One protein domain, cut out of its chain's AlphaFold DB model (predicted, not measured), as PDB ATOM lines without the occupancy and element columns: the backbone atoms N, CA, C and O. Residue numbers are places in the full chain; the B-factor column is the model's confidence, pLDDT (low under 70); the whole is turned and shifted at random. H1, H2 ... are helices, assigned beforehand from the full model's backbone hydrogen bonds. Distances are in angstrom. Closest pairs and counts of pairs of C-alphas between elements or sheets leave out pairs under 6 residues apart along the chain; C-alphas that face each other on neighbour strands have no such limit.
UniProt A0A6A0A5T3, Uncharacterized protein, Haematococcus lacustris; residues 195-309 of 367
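Overview. This is residues 195 to 309 of the 367 residues of an uncharacterized protein of Haematococcus lacustris (UniProt A0A6A0A5T3). Helices H3 and H4 lie side by side as the core, with H2 packed on H3 at one side and H5 on H4 at the other; from H2 to H5 each helix folds back on the one before. H1 lies beyond this body at one end, near H2 alone, and H6 and H7 follow one another away from it to make the other end of the long axis. The printed part has 115 residues with seven named helices, H1 to H7 in that order, and no named strand; its class is all helix. It is compact, with a radius of gyration of the C-alphas of 15.3 A, and its outline is elongated, 48 by 28 by 26 A.

Along the chain. H1 holds residues 196 to 205, 14.6 A long, and begins at C-alpha 196 (12.415, 50.036, -25.569). H2, the longest helix, holds residues 210 to 225 and measures 22.6 A. H3 holds residues 234 to 245, 16.8 A, with C-alpha 234 at (17.177, 42.029, -26.354). H4 holds residues 249 to 259, 15.0 A. H5 holds residues 271 to 277, 10.1 A, and H6 residues 285 to 292, 10.7 A. H7 holds residues 294 to 302, 12.1 A, and ends at C-alpha 302 (34.288, 14.988, -22.550).

Arrangement. H3 is the hub, touching H2, H4 and H5. H3 and H4 form a hairpin at a shallow tilt of 14 degrees, opposite ways; their closest C-alphas, of Ala 240 and Ala 252, are 4.1 A apart. H2 and H3 are a hairpin at a shallow tilt of 31 degrees, with the closest C-alphas, of Ser 220 and Pro 235, 5.5 A apart. H4 and H5 are a hairpin at a shallow tilt of 31 degrees, with the closest C-alphas, of Arg 253 and Val 277, 5.3 A apart. H3 and H5 only just touch, with 3 pairs of C-alphas within 8 A, the closest being Glu 237 and Val 274 at 7.0 A. H1 and H2 are close but not clearly touching, with the C-alphas of Ala 203 and His 212 closest at 7.4 A. H6 and H7 are close but not clearly touching, at a steep tilt of 52 degrees, with the C-alphas of Tyr 290 and Ala 296 closest at 6.3 A. H1 and H7 are apart. Every O i to N i+4 pair is within hydrogen-bond range in H2, H3, H4, H5, H6 and H7; in H1 5 of 6 are.

Size, cuts and confidence. The two C-alphas farthest apart, of Pro 207 and Ala 302, are 49.3 A apart. The printed part has no cut. The link from H4 to H5, 11 residues, is long, and residues 204 to 209 stand free. The mean pLDDT of the printed part is 83.3; residues 195 to 210 and 295 to 309 are under 70.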
ATOM      1  N   ARG A 195       8.893  51.315 -28.294       43.44
ATOM      2  CA  ARG A 195      10.126  52.037 -27.957       43.44
ATOM      3  C   ARG A 195      10.734  51.461 -26.672       43.44
ATOM      4  O   ARG A 195      10.276  51.817 -25.588       43.44
ATOM      5  N   PRO A 196      11.775  50.615 -26.753       51.91
ATOM      6  CA  PRO A 196      12.415  50.036 -25.569       51.91
ATOM      7  C   PRO A 196      13.056  51.082 -24.635       51.91
ATOM      8  O   PRO A 196      13.219  50.824 -23.446       51.91
ATOM      9  N   ASP A 197      13.325  52.306 -25.100       52.34
ATOM     10  CA  ASP A 197      13.776  53.389 -24.213       52.34
ATOM     11  C   ASP A 197      12.670  53.911 -23.281       52.34
ATOM     12  O   ASP A 197      12.964  54.407 -22.190       52.34
ATOM     13  N   ALA A 198      11.391  53.756 -23.640       50.22
ATOM     14  CA  ALA A 198      10.281  54.172 -22.784       50.22
ATOM     15  C   ALA A 198      10.208  53.323 -21.505       50.22
ATOM     16  O   ALA A 198       9.964  53.864 -20.426       50.22
ATOM     17  N   SER A 199      10.513  52.021 -21.586       51.72
ATOM     18  CA  SER A 199      10.540  51.139 -20.413       51.72
ATOM     19  C   SER A 199      11.726  51.439 -19.491       51.72
ATOM     20  O   SER A 199      11.549  51.459 -18.274       51.72
ATOM     21  N   ARG A 200      12.910  51.781 -20.027       51.41
ATOM     22  CA  ARG A 200      14.049  52.247 -19.210       51.41
ATOM     23  C   ARG A 200      13.796  53.596 -18.555       51.41
ATOM     24  O   ARG A 200      14.127  53.771 -17.384       51.41
ATOM     25  N   THR A 201      13.205  54.537 -19.284       54.72
ATOM     26  CA  THR A 201      12.890  55.868 -18.750       54.72
ATOM     27  C   THR A 201      11.796  55.772 -17.684       54.72
ATOM     28  O   THR A 201      11.909  56.398 -16.631       54.72
ATOM     29  N   ALA A 202      10.797  54.906 -17.882       51.56
ATOM     30  CA  ALA A 202       9.809  54.570 -16.860       51.56
ATOM     31  C   ALA A 202      10.441  53.848 -15.655       51.56
ATOM     32  O   ALA A 202      10.117  54.158 -14.515       51.56
ATOM     33  N   ALA A 203      11.399  52.946 -15.860       52.94
ATOM     34  CA  ALA A 203      12.056  52.249 -14.755       52.94
ATOM     35  C   ALA A 203      13.032  53.137 -13.959       52.94
ATOM     36  O   ALA A 203      13.243  52.881 -12.777       52.94
ATOM     37  N   LYS A 204      13.640  54.161 -14.578       54.34
ATOM     38  CA  LYS A 204      14.534  55.124 -13.904       54.34
ATOM     39  C   LYS A 204      13.783  56.263 -13.207       54.34
ATOM     40  O   LYS A 204      14.283  56.793 -12.223       54.34
ATOM     41  N   ARG A 205      12.609  56.661 -13.713       50.28
ATOM     42  CA  ARG A 205      11.861  57.833 -13.218       50.28
ATOM     43  C   ARG A 205      10.928  57.539 -12.041       50.28
ATOM     44  O   ARG A 205      10.485  58.478 -11.389       50.28
ATOM     45  N   TRP A 206      10.619  56.274 -11.762       48.25
ATOM     46  CA  TRP A 206       9.605  55.921 -10.768       48.25
ATOM     47  C   TRP A 206      10.233  55.308  -9.509       48.25
ATOM     48  O   TRP A 206      10.756  54.194  -9.565       48.25
ATOM     49  N   PRO A 207      10.192  56.011  -8.362       48.06
ATOM     50  CA  PRO A 207      10.749  55.500  -7.122       48.06
ATOM     51  C   PRO A 207       9.879  54.357  -6.569       48.06
ATOM     52  O   PRO A 207       8.723  54.551  -6.209       48.06
ATOM     53  N   GLY A 208      10.451  53.153  -6.477       50.25
ATOM     54  CA  GLY A 208      10.135  52.199  -5.402       50.25
ATOM     55  C   GLY A 208       8.972  51.211  -5.573       50.25
ATOM     56  O   GLY A 208       8.717  50.441  -4.650       50.25
ATOM     57  N   GLY A 209       8.269  51.158  -6.706       62.19
ATOM     58  CA  GLY A 209       7.181  50.185  -6.888       62.19
ATOM     59  C   GLY A 209       7.659  48.811  -7.379       62.19
ATOM     60  O   GLY A 209       7.918  48.654  -8.571       62.19
ATOM     61  N   ILE A 210       7.684  47.790  -6.509       69.06
ATOM     62  CA  ILE A 210       8.017  46.389  -6.872       69.06
ATOM     63  C   ILE A 210       7.166  45.855  -8.046       69.06
ATOM     64  O   ILE A 210       7.648  45.105  -8.894       69.06
ATOM     65  N   TRP A 211       5.926  46.341  -8.168       71.06
ATOM     66  CA  TRP A 211       4.963  45.987  -9.215       71.06
ATOM     67  C   TRP A 211       5.420  46.334 -10.639       71.06
ATOM     68  O   TRP A 211       5.056  45.642 -11.594       71.06
ATOM     69  N   HIS A 212       6.235  47.381 -10.807       82.31
ATOM     70  CA  HIS A 212       6.780  47.748 -12.118       82.31
ATOM     71  C   HIS A 212       7.824  46.737 -12.590       82.31
ATOM     72  O   HIS A 212       7.866  46.392 -13.767       82.31
ATOM     73  N   VAL A 213       8.627  46.212 -11.661       84.81
ATOM     74  CA  VAL A 213       9.642  45.199 -11.969       84.81
ATOM     75  C   VAL A 213       8.973  43.871 -12.305       84.81
ATOM     76  O   VAL A 213       9.329  43.252 -13.302       84.81
ATOM     77  N   THR A 214       7.950  43.463 -11.548       85.69
ATOM     78  CA  THR A 214       7.207  42.223 -11.826       85.69
ATOM     79  C   THR A 214       6.493  42.269 -13.176       85.69
ATOM     80  O   THR A 214       6.584  41.319 -13.945       85.69
ATOM     81  N   SER A 215       5.812  43.372 -13.504       89.69
ATOM     82  CA  SER A 215       5.142  43.508 -14.807       89.69
ATOM     83  C   SER A 215       6.133  43.558 -15.974       89.69
ATOM     84  O   SER A 215       5.883  42.932 -17.004       89.69
ATOM     85  N   ALA A 216       7.283  44.219 -15.803       91.12
ATOM     86  CA  ALA A 216       8.365  44.196 -16.786       91.12
ATOM     87  C   ALA A 216       8.953  42.787 -16.970       91.12
ATOM     88  O   ALA A 216       9.223  42.387 -18.102       91.12
ATOM     89  N   LEU A 217       9.095  42.018 -15.885       91.00
ATOM     90  CA  LEU A 217       9.578  40.638 -15.930       91.00
ATOM     91  C   LEU A 217       8.610  39.746 -16.712       91.00
ATOM     92  O   LEU A 217       9.025  39.080 -17.655       91.00
ATOM     93  N   VAL A 218       7.315  39.808 -16.389       92.06
ATOM     94  CA  VAL A 218       6.266  39.053 -17.096       92.06
ATOM     95  C   VAL A 218       6.244  39.411 -18.582       92.06
ATOM     96  O   VAL A 218       6.146  38.525 -19.427       92.06
ATOM     97  N   ALA A 219       6.378  40.696 -18.922       91.38
ATOM     98  CA  ALA A 219       6.467  41.122 -20.314       91.38
ATOM     99  C   ALA A 219       7.716  40.548 -21.004       91.38
ATOM    100  O   ALA A 219       7.607  40.016 -22.108       91.38
ATOM    101  N   SER A 220       8.885  40.606 -20.356       91.06
ATOM    102  CA  SER A 220      10.127  40.050 -20.906       91.06
ATOM    103  C   SER A 220      10.018  38.543 -21.157       91.06
ATOM    104  O   SER A 220      10.346  38.078 -22.247       91.06
ATOM    105  N   GLU A 221       9.461  37.790 -20.205       91.88
ATOM    106  CA  GLU A 221       9.243  36.348 -20.323       91.88
ATOM    107  C   GLU A 221       8.268  36.019 -21.450       91.88
ATOM    108  O   GLU A 221       8.510  35.107 -22.239       91.88
ATOM    109  N   TRP A 222       7.199  36.804 -21.587       93.75
ATOM    110  CA  TRP A 222       6.251  36.644 -22.679       93.75
ATOM    111  C   TRP A 222       6.912  36.842 -24.050       93.75
ATOM    112  O   TRP A 222       6.642  36.069 -24.971       93.75
ATOM    113  N   TYR A 223       7.815  37.818 -24.196       90.19
ATOM    114  CA  TYR A 223       8.565  38.008 -25.443       90.19
ATOM    115  C   TYR A 223       9.561  36.876 -25.719       90.19
ATOM    116  O   TYR A 223       9.659  36.435 -26.865       90.19
ATOM    117  N   MET A 224      10.251  36.379 -24.686       90.88
ATOM    118  CA  MET A 224      11.195  35.258 -24.801       90.88
ATOM    119  C   MET A 224      10.484  33.949 -25.169       90.88
ATOM    120  O   MET A 224      10.899  33.250 -26.089       90.88
ATOM    121  N   ARG A 225       9.383  33.622 -24.483       89.62
ATOM    122  CA  ARG A 225       8.675  32.341 -24.627       89.62
ATOM    123  C   ARG A 225       7.976  32.182 -25.972       89.62
ATOM    124  O   ARG A 225       7.918  31.079 -26.505       89.62
ATOM    125  N   ASN A 226       7.418  33.266 -26.502       89.00
ATOM    126  CA  ASN A 226       6.667  33.227 -27.757       89.00
ATOM    127  C   ASN A 226       7.551  33.429 -28.995       89.00
ATOM    128  O   ASN A 226       7.028  33.438 -30.105       89.00
ATOM    129  N   ASN A 227       8.867  33.605 -28.814       86.50
ATOM    130  CA  ASN A 227       9.827  33.782 -29.901       86.50
ATOM    131  C   ASN A 227       9.407  34.873 -30.911       86.50
ATOM    132  O   ASN A 227       9.541  34.702 -32.119       86.50
ATOM    133  N   PHE A 228       8.869  36.000 -30.424       86.69
ATOM    134  CA  PHE A 228       8.427  37.103 -31.296       86.69
ATOM    135  C   PHE A 228       9.576  37.726 -32.093       86.69
ATOM    136  O   PHE A 228       9.349  38.302 -33.155       86.69
ATOM    137  N   PHE A 229      10.795  37.617 -31.568       87.56
ATOM    138  CA  PHE A 229      12.008  38.165 -32.157       87.56
ATOM    139  C   PHE A 229      13.092  37.078 -32.199       87.56
ATOM    140  O   PHE A 229      13.991  37.078 -31.354       87.56
ATOM    141  N   PRO A 230      12.999  36.120 -33.139       88.06
ATOM    142  CA  PRO A 230      14.020  35.093 -33.281       88.06
ATOM    143  C   PRO A 230      15.362  35.747 -33.616       88.06
ATOM    144  O   PRO A 230      15.433  36.637 -34.462       88.06
ATOM    145  N   GLY A 231      16.429  35.320 -32.941       89.44
ATOM    146  CA  GLY A 231      17.765  35.878 -33.164       89.44
ATOM    147  C   GLY A 231      18.001  37.253 -32.531       89.44
ATOM    148  O   GLY A 231      18.972  37.911 -32.887       89.44
ATOM    149  N   TRP A 232      17.146  37.712 -31.610       93.69
ATOM    150  CA  TRP A 232      17.301  39.015 -30.955       93.69
ATOM    151  C   TRP A 232      17.668  38.856 -29.475       93.69
ATOM    152  O   TRP A 232      16.881  38.334 -28.687       93.69
ATOM    153  N   ALA A 233      18.854  39.330 -29.073       95.38
ATOM    154  CA  ALA A 233      19.375  39.183 -27.704       95.38
ATOM    155  C   ALA A 233      18.604  40.013 -26.664       95.38
ATOM    156  O   ALA A 233      18.657  39.755 -25.460       95.38
ATOM    157  N   ARG A 234      17.853  41.003 -27.144       93.12
ATOM    158  CA  ARG A 234      17.177  42.029 -26.354       93.12
ATOM    159  C   ARG A 234      16.332  41.560 -25.190       93.12
ATOM    160  O   ARG A 234      16.512  42.091 -24.093       93.12
ATOM    161  N   PRO A 235      15.392  40.625 -25.383       94.75
ATOM    162  CA  PRO A 235      14.503  40.251 -24.298       94.75
ATOM    163  C   PRO A 235      15.279  39.571 -23.163       94.75
ATOM    164  O   PRO A 235      14.974  39.804 -21.996       94.75
ATOM    165  N   TYR A 236      16.328  38.817 -23.506       96.19
ATOM    166  CA  TYR A 236      17.202  38.114 -22.566       96.19
ATOM    167  C   TYR A 236      18.119  39.073 -21.802       96.19
ATOM    168  O   TYR A 236      18.216  38.993 -20.582       96.19
ATOM    169  N   GLU A 237      18.735  40.031 -22.498       96.44
ATOM    170  CA  GLU A 237      19.538  41.096 -21.888       96.44
ATOM    171  C   GLU A 237      18.705  41.912 -20.884       96.44
ATOM    172  O   GLU A 237      19.119  42.142 -19.746       96.44
ATOM    173  N   PHE A 238      17.497  42.314 -21.286       95.62
ATOM    174  CA  PHE A 238      16.589  43.062 -20.424       95.62
ATOM    175  C   PHE A 238      16.136  42.233 -19.214       95.62
ATOM    176  O   PHE A 238      16.111  42.745 -18.094       95.62
ATOM    177  N   ALA A 239      15.834  40.945 -19.404       95.94
ATOM    178  CA  ALA A 239      15.519  40.041 -18.302       95.94
ATOM    179  C   ALA A 239      16.698  39.902 -17.324       95.94
ATOM    180  O   ALA A 239      16.497  40.002 -16.113       95.94
ATOM    181  N   ALA A 240      17.932  39.760 -17.821       97.00
ATOM    182  CA  ALA A 240      19.137  39.701 -16.994       97.00
ATOM    183  C   ALA A 240      19.309  40.963 -16.127       97.00
ATOM    184  O   ALA A 240      19.614  40.877 -14.932       97.00
ATOM    185  N   GLU A 241      19.035  42.141 -16.697       95.12
ATOM    186  CA  GLU A 241      19.030  43.414 -15.970       95.12
ATOM    187  C   GLU A 241      17.971  43.427 -14.850       95.12
ATOM    188  O   GLU A 241      18.263  43.825 -13.719       95.12
ATOM    189  N   LEU A 242      16.748  42.959 -15.127       94.50
ATOM    190  CA  LEU A 242      15.678  42.874 -14.124       94.50
ATOM    191  C   LEU A 242      16.020  41.894 -12.994       94.50
ATOM    192  O   LEU A 242      15.840  42.231 -11.823       94.50
ATOM    193  N   PHE A 243      16.557  40.716 -13.316       95.69
ATOM    194  CA  PHE A 243      16.977  39.730 -12.318       95.69
ATOM    195  C   PHE A 243      18.107  40.253 -11.427       95.69
ATOM    196  O   PHE A 243      18.068  40.057 -10.210       95.69
ATOM    197  N   THR A 244      19.047  41.013 -11.994       94.56
ATOM    198  CA  THR A 244      20.109  41.686 -11.228       94.56
ATOM    199  C   THR A 244      19.521  42.670 -10.209       94.56
ATOM    200  O   THR A 244      19.927  42.691  -9.045       94.56
ATOM    201  N   ARG A 245      18.507  43.453 -10.604       91.94
ATOM    202  CA  ARG A 245      17.804  44.384  -9.698       91.94
ATOM    203  C   ARG A 245      17.042  43.657  -8.589       91.94
ATOM    204  O   ARG A 245      16.993  44.155  -7.468       91.94
ATOM    205  N   LEU A 246      16.489  42.482  -8.888       92.50
ATOM    206  CA  LEU A 246      15.805  41.606  -7.931       92.50
ATOM    207  C   LEU A 246      16.758  40.762  -7.068       92.50
ATOM    208  O   LEU A 246      16.277  39.964  -6.269       92.50
ATOM    209  N   LYS A 247      18.081  40.916  -7.221       94.31
ATOM    210  CA  LYS A 247      19.105  40.126  -6.510       94.31
ATOM    211  C   LYS A 247      19.020  38.613  -6.778       94.31
ATOM    212  O   LYS A 247      19.439  37.809  -5.953       94.31
ATOM    213  N   ARG A 248      18.512  38.221  -7.952       95.56
ATOM    214  CA  ARG A 248      18.467  36.830  -8.440       95.56
ATOM    215  C   ARG A 248      19.637  36.588  -9.390       95.56
ATOM    216  O   ARG A 248      19.476  36.567 -10.607       95.56
ATOM    217  N   GLU A 249      20.837  36.480  -8.830       96.06
ATOM    218  CA  GLU A 249      22.083  36.516  -9.609       96.06
ATOM    219  C   GLU A 249      22.279  35.316 -10.543       96.06
ATOM    220  O   GLU A 249      22.835  35.476 -11.626       96.06
ATOM    221  N   GLU A 250      21.827  34.121 -10.158       96.50
ATOM    222  CA  GLU A 250      21.978  32.922 -10.995       96.50
ATOM    223  C   GLU A 250      21.132  33.006 -12.268       96.50
ATOM    224  O   GLU A 250      21.625  32.747 -13.363       96.50
ATOM    225  N   GLU A 251      19.891  33.471 -12.141       96.44
ATOM    226  CA  GLU A 251      18.998  33.691 -13.281       96.44
ATOM    227  C   GLU A 251      19.472  34.852 -14.150       96.44
ATOM    228  O   GLU A 251      19.425  34.767 -15.377       96.44
ATOM    229  N   ALA A 252      19.981  35.919 -13.526       97.25
ATOM    230  CA  ALA A 252      20.603  37.019 -14.252       97.25
ATOM    231  C   ALA A 252      21.786  36.524 -15.095       97.25
ATOM    232  O   ALA A 252      21.865  36.831 -16.286       97.25
ATOM    233  N   ARG A 253      22.667  35.709 -14.500       97.44
ATOM    234  CA  ARG A 253      23.801  35.084 -15.187       97.44
ATOM    235  C   ARG A 253      23.335  34.245 -16.367       97.44
ATOM    236  O   ARG A 253      23.886  34.379 -17.458       97.44
ATOM    237  N   ASP A 254      22.349  33.380 -16.161       96.69
ATOM    238  CA  ASP A 254      21.898  32.454 -17.198       96.69
ATOM    239  C   ASP A 254      21.228  33.201 -18.359       96.69
ATOM    240  O   ASP A 254      21.538  32.926 -19.518       96.69
ATOM    241  N   MET A 255      20.427  34.233 -18.073       96.56
ATOM    242  CA  MET A 255      19.862  35.110 -19.107       96.56
ATOM    243  C   MET A 255      20.932  35.911 -19.847       96.56
ATOM    244  O   MET A 255      20.871  36.024 -21.071       96.56
ATOM    245  N   GLY A 256      21.955  36.405 -19.142       97.38
ATOM    246  CA  GLY A 256      23.110  37.054 -19.762       97.38
ATOM    247  C   GLY A 256      23.850  36.114 -20.719       97.38
ATOM    248  O   GLY A 256      24.172  36.496 -21.840       97.38
ATOM    249  N   ARG A 257      24.045  34.848 -20.332       96.88
ATOM    250  CA  ARG A 257      24.658  33.826 -21.199       96.88
ATOM    251  C   ARG A 257      23.807  33.504 -22.423       96.88
ATOM    252  O   ARG A 257      24.364  33.272 -23.488       96.88
ATOM    253  N   VAL A 258      22.479  33.478 -22.296       95.12
ATOM    254  CA  VAL A 258      21.585  33.307 -23.455       95.12
ATOM    255  C   VAL A 258      21.654  34.525 -24.377       95.12
ATOM    256  O   VAL A 258      21.786  34.351 -25.584       95.12
ATOM    257  N   ALA A 259      21.649  35.743 -23.828       96.62
ATOM    258  CA  ALA A 259      21.797  36.968 -24.613       96.62
ATOM    259  C   ALA A 259      23.109  36.979 -25.418       96.62
ATOM    260  O   ALA A 259      23.101  37.317 -26.595       96.62
ATOM    261  N   LEU A 260      24.215  36.534 -24.815       96.81
ATOM    262  CA  LEU A 260      25.528  36.459 -25.466       96.81
ATOM    263  C   LEU A 260      25.674  35.309 -26.478       96.81
ATOM    264  O   LEU A 260      26.653  35.287 -27.217       96.81
ATOM    265  N   ARG A 261      24.729  34.362 -26.541       95.06
ATOM    266  CA  ARG A 261      24.652  33.379 -27.642       95.06
ATOM    267  C   ARG A 261      23.956  33.932 -28.884       95.06
ATOM    268  O   ARG A 261      23.996  33.303 -29.937       95.06
ATOM    269  N   LEU A 262      23.282  35.068 -28.747       95.06
ATOM    270  CA  LEU A 262      22.580  35.758 -29.821       95.06
ATOM    271  C   LEU A 262      23.456  36.906 -30.353       95.06
ATOM    272  O   LEU A 262      24.398  37.305 -29.670       95.06
ATOM    273  N   PRO A 263      23.174  37.453 -31.548       95.81
ATOM    274  CA  PRO A 263      24.036  38.452 -32.177       95.81
ATOM    275  C   PRO A 263      24.205  39.715 -31.319       95.81
ATOM    276  O   PRO A 263      23.221  40.341 -30.912       95.81
ATOM    277  N   TRP A 264      25.444  40.128 -31.056       96.69
ATOM    278  CA  TRP A 264      25.763  41.164 -30.064       96.69
ATOM    279  C   TRP A 264      25.430  42.578 -30.523       96.69
ATOM    280  O   TRP A 264      25.135  43.437 -29.694       96.69
ATOM    281  N   TRP A 265      25.355  42.814 -31.835       94.31
ATOM    282  CA  TRP A 265      24.846  44.075 -32.394       94.31
ATOM    283  C   TRP A 265      23.383  44.343 -32.014       94.31
ATOM    284  O   TRP A 265      22.876  45.449 -32.195       94.31
ATOM    285  N   THR A 266      22.688  43.332 -31.484       95.44
ATOM    286  CA  THR A 266      21.319  43.472 -31.010       95.44
ATOM    287  C   THR A 266      21.229  43.913 -29.553       95.44
ATOM    288  O   THR A 266      20.112  44.139 -29.124       95.44
ATOM    289  N   LEU A 267      22.322  44.069 -28.796       96.00
ATOM    290  CA  LEU A 267      22.329  44.508 -27.384       96.00
ATOM    291  C   LEU A 267      22.151  46.047 -27.232       96.00
ATOM    292  O   LEU A 267      22.350  46.784 -28.191       96.00
ATOM    293  N   GLN A 268      21.735  46.572 -26.056       95.19
ATOM    294  CA  GLN A 268      21.686  48.053 -25.760       95.19
ATOM    295  C   GLN A 268      22.850  48.355 -24.864       95.19
ATOM    296  O   GLN A 268      23.477  49.398 -24.991       95.19
ATOM    297  N   GLN A 269      23.036  47.496 -23.868       95.31
ATOM    298  CA  GLN A 269      24.169  47.585 -23.000       95.31
ATOM    299  C   GLN A 269      25.410  47.188 -23.791       95.31
ATOM    300  O   GLN A 269      25.352  46.261 -24.605       95.31
ATOM    301  N   PRO A 270      26.532  47.868 -23.526       95.81
ATOM    302  CA  PRO A 270      27.831  47.437 -24.002       95.81
ATOM    303  C   PRO A 270      28.067  45.963 -23.678       95.81
ATOM    304  O   PRO A 270      27.676  45.493 -22.602       95.81
ATOM    305  N   PHE A 271      28.749  45.269 -24.587       96.94
ATOM    306  CA  PHE A 271      29.117  43.864 -24.437       96.94
ATOM    307  C   PHE A 271      29.698  43.565 -23.046       96.94
ATOM    308  O   PHE A 271      29.212  42.662 -22.368       96.94
ATOM    309  N   ASP A 272      30.635  44.391 -22.570       96.75
ATOM    310  CA  ASP A 272      31.309  44.211 -21.277       96.75
ATOM    311  C   ASP A 272      30.345  44.147 -20.087       96.75
ATOM    312  O   ASP A 272      30.554  43.381 -19.145       96.75
ATOM    313  N   GLN A 273      29.254  44.919 -20.121       96.50
ATOM    314  CA  GLN A 273      28.264  44.911 -19.043       96.50
ATOM    315  C   GLN A 273      27.476  43.600 -19.029       96.50
ATOM    316  O   GLN A 273      27.237  43.026 -17.966       96.50
ATOM    317  N   VAL A 274      27.092  43.103 -20.206       97.69
ATOM    318  CA  VAL A 274      26.370  41.830 -20.334       97.69
ATOM    319  C   VAL A 274      27.299  40.659 -19.996       97.69
ATOM    320  O   VAL A 274      26.904  39.748 -19.265       97.69
ATOM    321  N   ALA A 275      28.557  40.717 -20.441       97.38
ATOM    322  CA  ALA A 275      29.609  39.763 -20.100       97.38
ATOM    323  C   ALA A 275      29.865  39.713 -18.588       97.38
ATOM    324  O   ALA A 275      29.972  38.623 -18.022       97.38
ATOM    325  N   ALA A 276      29.879  40.859 -17.903       97.25
ATOM    326  CA  ALA A 276      30.015  40.906 -16.450       97.25
ATOM    327  C   ALA A 276      28.866  40.172 -15.737       97.25
ATOM    328  O   ALA A 276      29.125  39.319 -14.885       97.25
ATOM    329  N   VAL A 277      27.611  40.416 -16.139       97.44
ATOM    330  CA  VAL A 277      26.439  39.701 -15.593       97.44
ATOM    331  C   VAL A 277      26.533  38.192 -15.861       97.44
ATOM    332  O   VAL A 277      26.256  37.382 -14.978       97.44
ATOM    333  N   ALA A 278      27.009  37.795 -17.043       97.12
ATOM    334  CA  ALA A 278      27.203  36.397 -17.438       97.12
ATOM    335  C   ALA A 278      28.404  35.690 -16.763       97.12
ATOM    336  O   ALA A 278      28.631  34.497 -17.011       97.12
ATOM    337  N   ARG A 279      29.137  36.391 -15.880       96.31
ATOM    338  CA  ARG A 279      30.381  35.954 -15.213       96.31
ATOM    339  C   ARG A 279      31.549  35.704 -16.172       96.31
ATOM    340  O   ARG A 279      32.326  34.768 -15.995       96.31
ATOM    341  N   PHE A 280      31.675  36.571 -17.168       96.44
ATOM    342  CA  PHE A 280      32.786  36.620 -18.117       96.44
ATOM    343  C   PHE A 280      33.567  37.941 -18.059       96.44
ATOM    344  O   PHE A 280      34.265  38.289 -19.005       96.44
ATOM    345  N   ALA A 281      33.464  38.683 -16.953       94.00
ATOM    346  CA  ALA A 281      34.240  39.903 -16.759       94.00
ATOM    347  C   ALA A 281      35.746  39.646 -16.958       94.00
ATOM    348  O   ALA A 281      36.285  38.672 -16.428       94.00
ATOM    349  N   GLY A 282      36.405  40.521 -17.721       92.62
ATOM    350  CA  GLY A 282      37.838  40.436 -18.020       92.62
ATOM    351  C   GLY A 282      38.224  39.434 -19.113       92.62
ATOM    352  O   GLY A 282      39.402  39.357 -19.441       92.62
ATOM    353  N   ARG A 283      37.270  38.686 -19.683       94.94
ATOM    354  CA  ARG A 283      37.523  37.839 -20.856       94.94
ATOM    355  C   ARG A 283      37.424  38.646 -22.139       94.94
ATOM    356  O   ARG A 283      36.595  39.548 -22.248       94.94
ATOM    357  N   THR A 284      38.228  38.267 -23.120       96.25
ATOM    358  CA  THR A 284      38.119  38.793 -24.483       96.25
ATOM    359  C   THR A 284      36.816  38.320 -25.136       96.25
ATOM    360  O   THR A 284      36.303  37.245 -24.789       96.25
ATOM    361  N   PRO A 285      36.243  39.079 -26.083       95.88
ATOM    362  CA  PRO A 285      35.015  38.660 -26.750       95.88
ATOM    363  C   PRO A 285      35.147  37.294 -27.449       95.88
ATOM    364  O   PRO A 285      34.236  36.467 -27.379       95.88
ATOM    365  N   GLU A 286      36.308  36.984 -28.021       93.75
ATOM    366  CA  GLU A 286      36.623  35.684 -28.617       93.75
ATOM    367  C   GLU A 286      36.534  34.537 -27.596       93.75
ATOM    368  O   GLU A 286      35.885  33.520 -27.860       93.75
ATOM    369  N   GLU A 287      37.110  34.708 -26.402       93.88
ATOM    370  CA  GLU A 287      37.028  33.722 -25.316       93.88
ATOM    371  C   GLU A 287      35.591  33.515 -24.831       93.88
ATOM    372  O   GLU A 287      35.205  32.394 -24.492       93.88
ATOM    373  N   VAL A 288      34.783  34.580 -24.788       95.38
ATOM    374  CA  VAL A 288      33.364  34.492 -24.412       95.38
ATOM    375  C   VAL A 288      32.578  33.705 -25.450       95.38
ATOM    376  O   VAL A 288      31.815  32.807 -25.086       95.38
ATOM    377  N   ARG A 289      32.785  33.997 -26.738       92.06
ATOM    378  CA  ARG A 289      32.141  33.262 -27.832       92.06
ATOM    379  C   ARG A 289      32.520  31.785 -27.788       92.06
ATOM    380  O   ARG A 289      31.637  30.933 -27.865       92.06
ATOM    381  N   TYR A 290      33.805  31.486 -27.601       90.38
ATOM    382  CA  TYR A 290      34.273  30.111 -27.462       90.38
ATOM    383  C   TYR A 290      33.626  29.427 -26.255       90.38
ATOM    384  O   TYR A 290      33.037  28.363 -26.415       90.38
ATOM    385  N   ALA A 291      33.627  30.059 -25.077       90.75
ATOM    386  CA  ALA A 291      33.050  29.495 -23.854       90.75
ATOM    387  C   ALA A 291      31.540  29.213 -23.945       90.75
ATOM    388  O   ALA A 291      31.023  28.384 -23.195       90.75
ATOM    389  N   LEU A 292      30.827  29.916 -24.827       89.69
ATOM    390  CA  LEU A 292      29.399  29.722 -25.075       89.69
ATOM    391  C   LEU A 292      29.097  28.803 -26.265       89.69
ATOM    392  O   LEU A 292      27.921  28.491 -26.476       89.69
ATOM    393  N   SER A 293      30.119  28.373 -27.010       85.06
ATOM    394  CA  SER A 293      29.979  27.501 -28.175       85.06
ATOM    395  C   SER A 293      29.636  26.055 -27.804       85.06
ATOM    396  O   SER A 293      29.947  25.568 -26.713       85.06
ATOM    397  N   GLU A 294      29.047  25.342 -28.765       72.88
ATOM    398  CA  GLU A 294      28.798  23.898 -28.674       72.88
ATOM    399  C   GLU A 294      30.099  23.098 -28.510       72.88
ATOM    400  O   GLU A 294      30.104  22.051 -27.872       72.88
ATOM    401  N   GLU A 295      31.222  23.604 -29.028       63.84
ATOM    402  CA  GLU A 295      32.534  22.962 -28.900       63.84
ATOM    403  C   GLU A 295      33.045  23.013 -27.460       63.84
ATOM    404  O   GLU A 295      33.484  21.996 -26.926       63.84
ATOM    405  N   ALA A 296      32.929  24.163 -26.793       68.38
ATOM    406  CA  ALA A 296      33.262  24.263 -25.376       68.38
ATOM    407  C   ALA A 296      32.307  23.429 -24.510       68.38
ATOM    408  O   ALA A 296      32.741  22.813 -23.534       68.38
ATOM    409  N   ALA A 297      31.024  23.354 -24.879       69.06
ATOM    410  CA  ALA A 297      30.060  22.487 -24.207       69.06
ATOM    411  C   ALA A 297      30.424  20.997 -24.362       69.06
ATOM    412  O   ALA A 297      30.413  20.255 -23.376       69.06
ATOM    413  N   ALA A 298      30.819  20.574 -25.565       63.69
ATOM    414  CA  ALA A 298      31.267  19.214 -25.851       63.69
ATOM    415  C   ALA A 298      32.601  18.881 -25.161       63.69
ATOM    416  O   ALA A 298      32.748  17.795 -24.601       63.69
ATOM    417  N   ALA A 299      33.558  19.814 -25.123       63.56
ATOM    418  CA  ALA A 299      34.824  19.641 -24.409       63.56
ATOM    419  C   ALA A 299      34.611  19.505 -22.891       63.56
ATOM    420  O   ALA A 299      35.190  18.620 -22.259       63.56
ATOM    421  N   ALA A 300      33.722  20.317 -22.306       63.06
ATOM    422  CA  ALA A 300      33.332  20.186 -20.903       63.06
ATOM    423  C   ALA A 300      32.633  18.843 -20.623       63.06
ATOM    424  O   ALA A 300      32.861  18.231 -19.579       63.06
ATOM    425  N   GLN A 301      31.818  18.349 -21.562       66.31
ATOM    426  CA  GLN A 301      31.197  17.028 -21.468       66.31
ATOM    427  C   GLN A 301      32.236  15.899 -21.526       66.31
ATOM    428  O   GLN A 301      32.171  14.982 -20.710       66.31
ATOM    429  N   ALA A 302      33.210  15.972 -22.438       63.97
ATOM    430  CA  ALA A 302      34.288  14.988 -22.550       63.97
ATOM    431  C   ALA A 302      35.141  14.904 -21.269       63.97
ATOM    432  O   ALA A 302      35.654  13.841 -20.932       63.97
ATOM    433  N   GLN A 303      35.236  16.007 -20.524       69.00
ATOM    434  CA  GLN A 303      35.907  16.087 -19.224       69.00
ATOM    435  C   GLN A 303      34.994  15.716 -18.035       69.00
ATOM    436  O   GLN A 303      35.396  15.859 -16.885       69.00
ATOM    437  N   GLY A 304      33.764  15.248 -18.284       60.22
ATOM    438  CA  GLY A 304      32.814  14.827 -17.247       60.22
ATOM    439  C   GLY A 304      32.137  15.972 -16.479       60.22
ATOM    440  O   GLY A 304      31.471  15.722 -15.478       60.22
ATOM    441  N   LEU A 305      32.280  17.220 -16.937       59.28
ATOM    442  CA  LEU A 305      31.814  18.435 -16.255       59.28
ATOM    443  C   LEU A 305      30.478  18.986 -16.798       59.28
ATOM    444  O   LEU A 305      29.974  19.981 -16.277       59.28
ATOM    445  N   GLY A 306      29.887  18.373 -17.833       51.66
ATOM    446  CA  GLY A 306      28.706  18.896 -18.537       51.66
ATOM    447  C   GLY A 306      27.543  17.904 -18.665       51.66
ATOM    448  O   GLY A 306      27.745  16.724 -18.940       51.66
ATOM    449  N   ARG A 307      26.304  18.399 -18.510       47.81
ATOM    450  CA  ARG A 307      25.052  17.650 -18.723       47.81
ATOM    451  C   ARG A 307      24.229  18.347 -19.818       47.81
ATOM    452  O   ARG A 307      23.450  19.223 -19.478       47.81
ATOM    453  N   THR A 308      24.415  17.975 -21.092       47.91
ATOM    454  CA  THR A 308      23.463  18.159 -22.223       47.91
ATOM    455  C   THR A 308      23.998  17.546 -23.524       47.91
ATOM    456  O   THR A 308      25.198  17.410 -23.710       47.91
ATOM    457  N   THR A 309      23.075  17.180 -24.414       45.69
ATOM    458  CA  THR A 309      23.221  16.417 -25.663       45.69
ATOM    459  C   THR A 309      23.710  17.265 -26.848       45.69
ATOM    460  O   THR A 309      22.900  17.696 -27.671       45.69
TER     461      THR A 309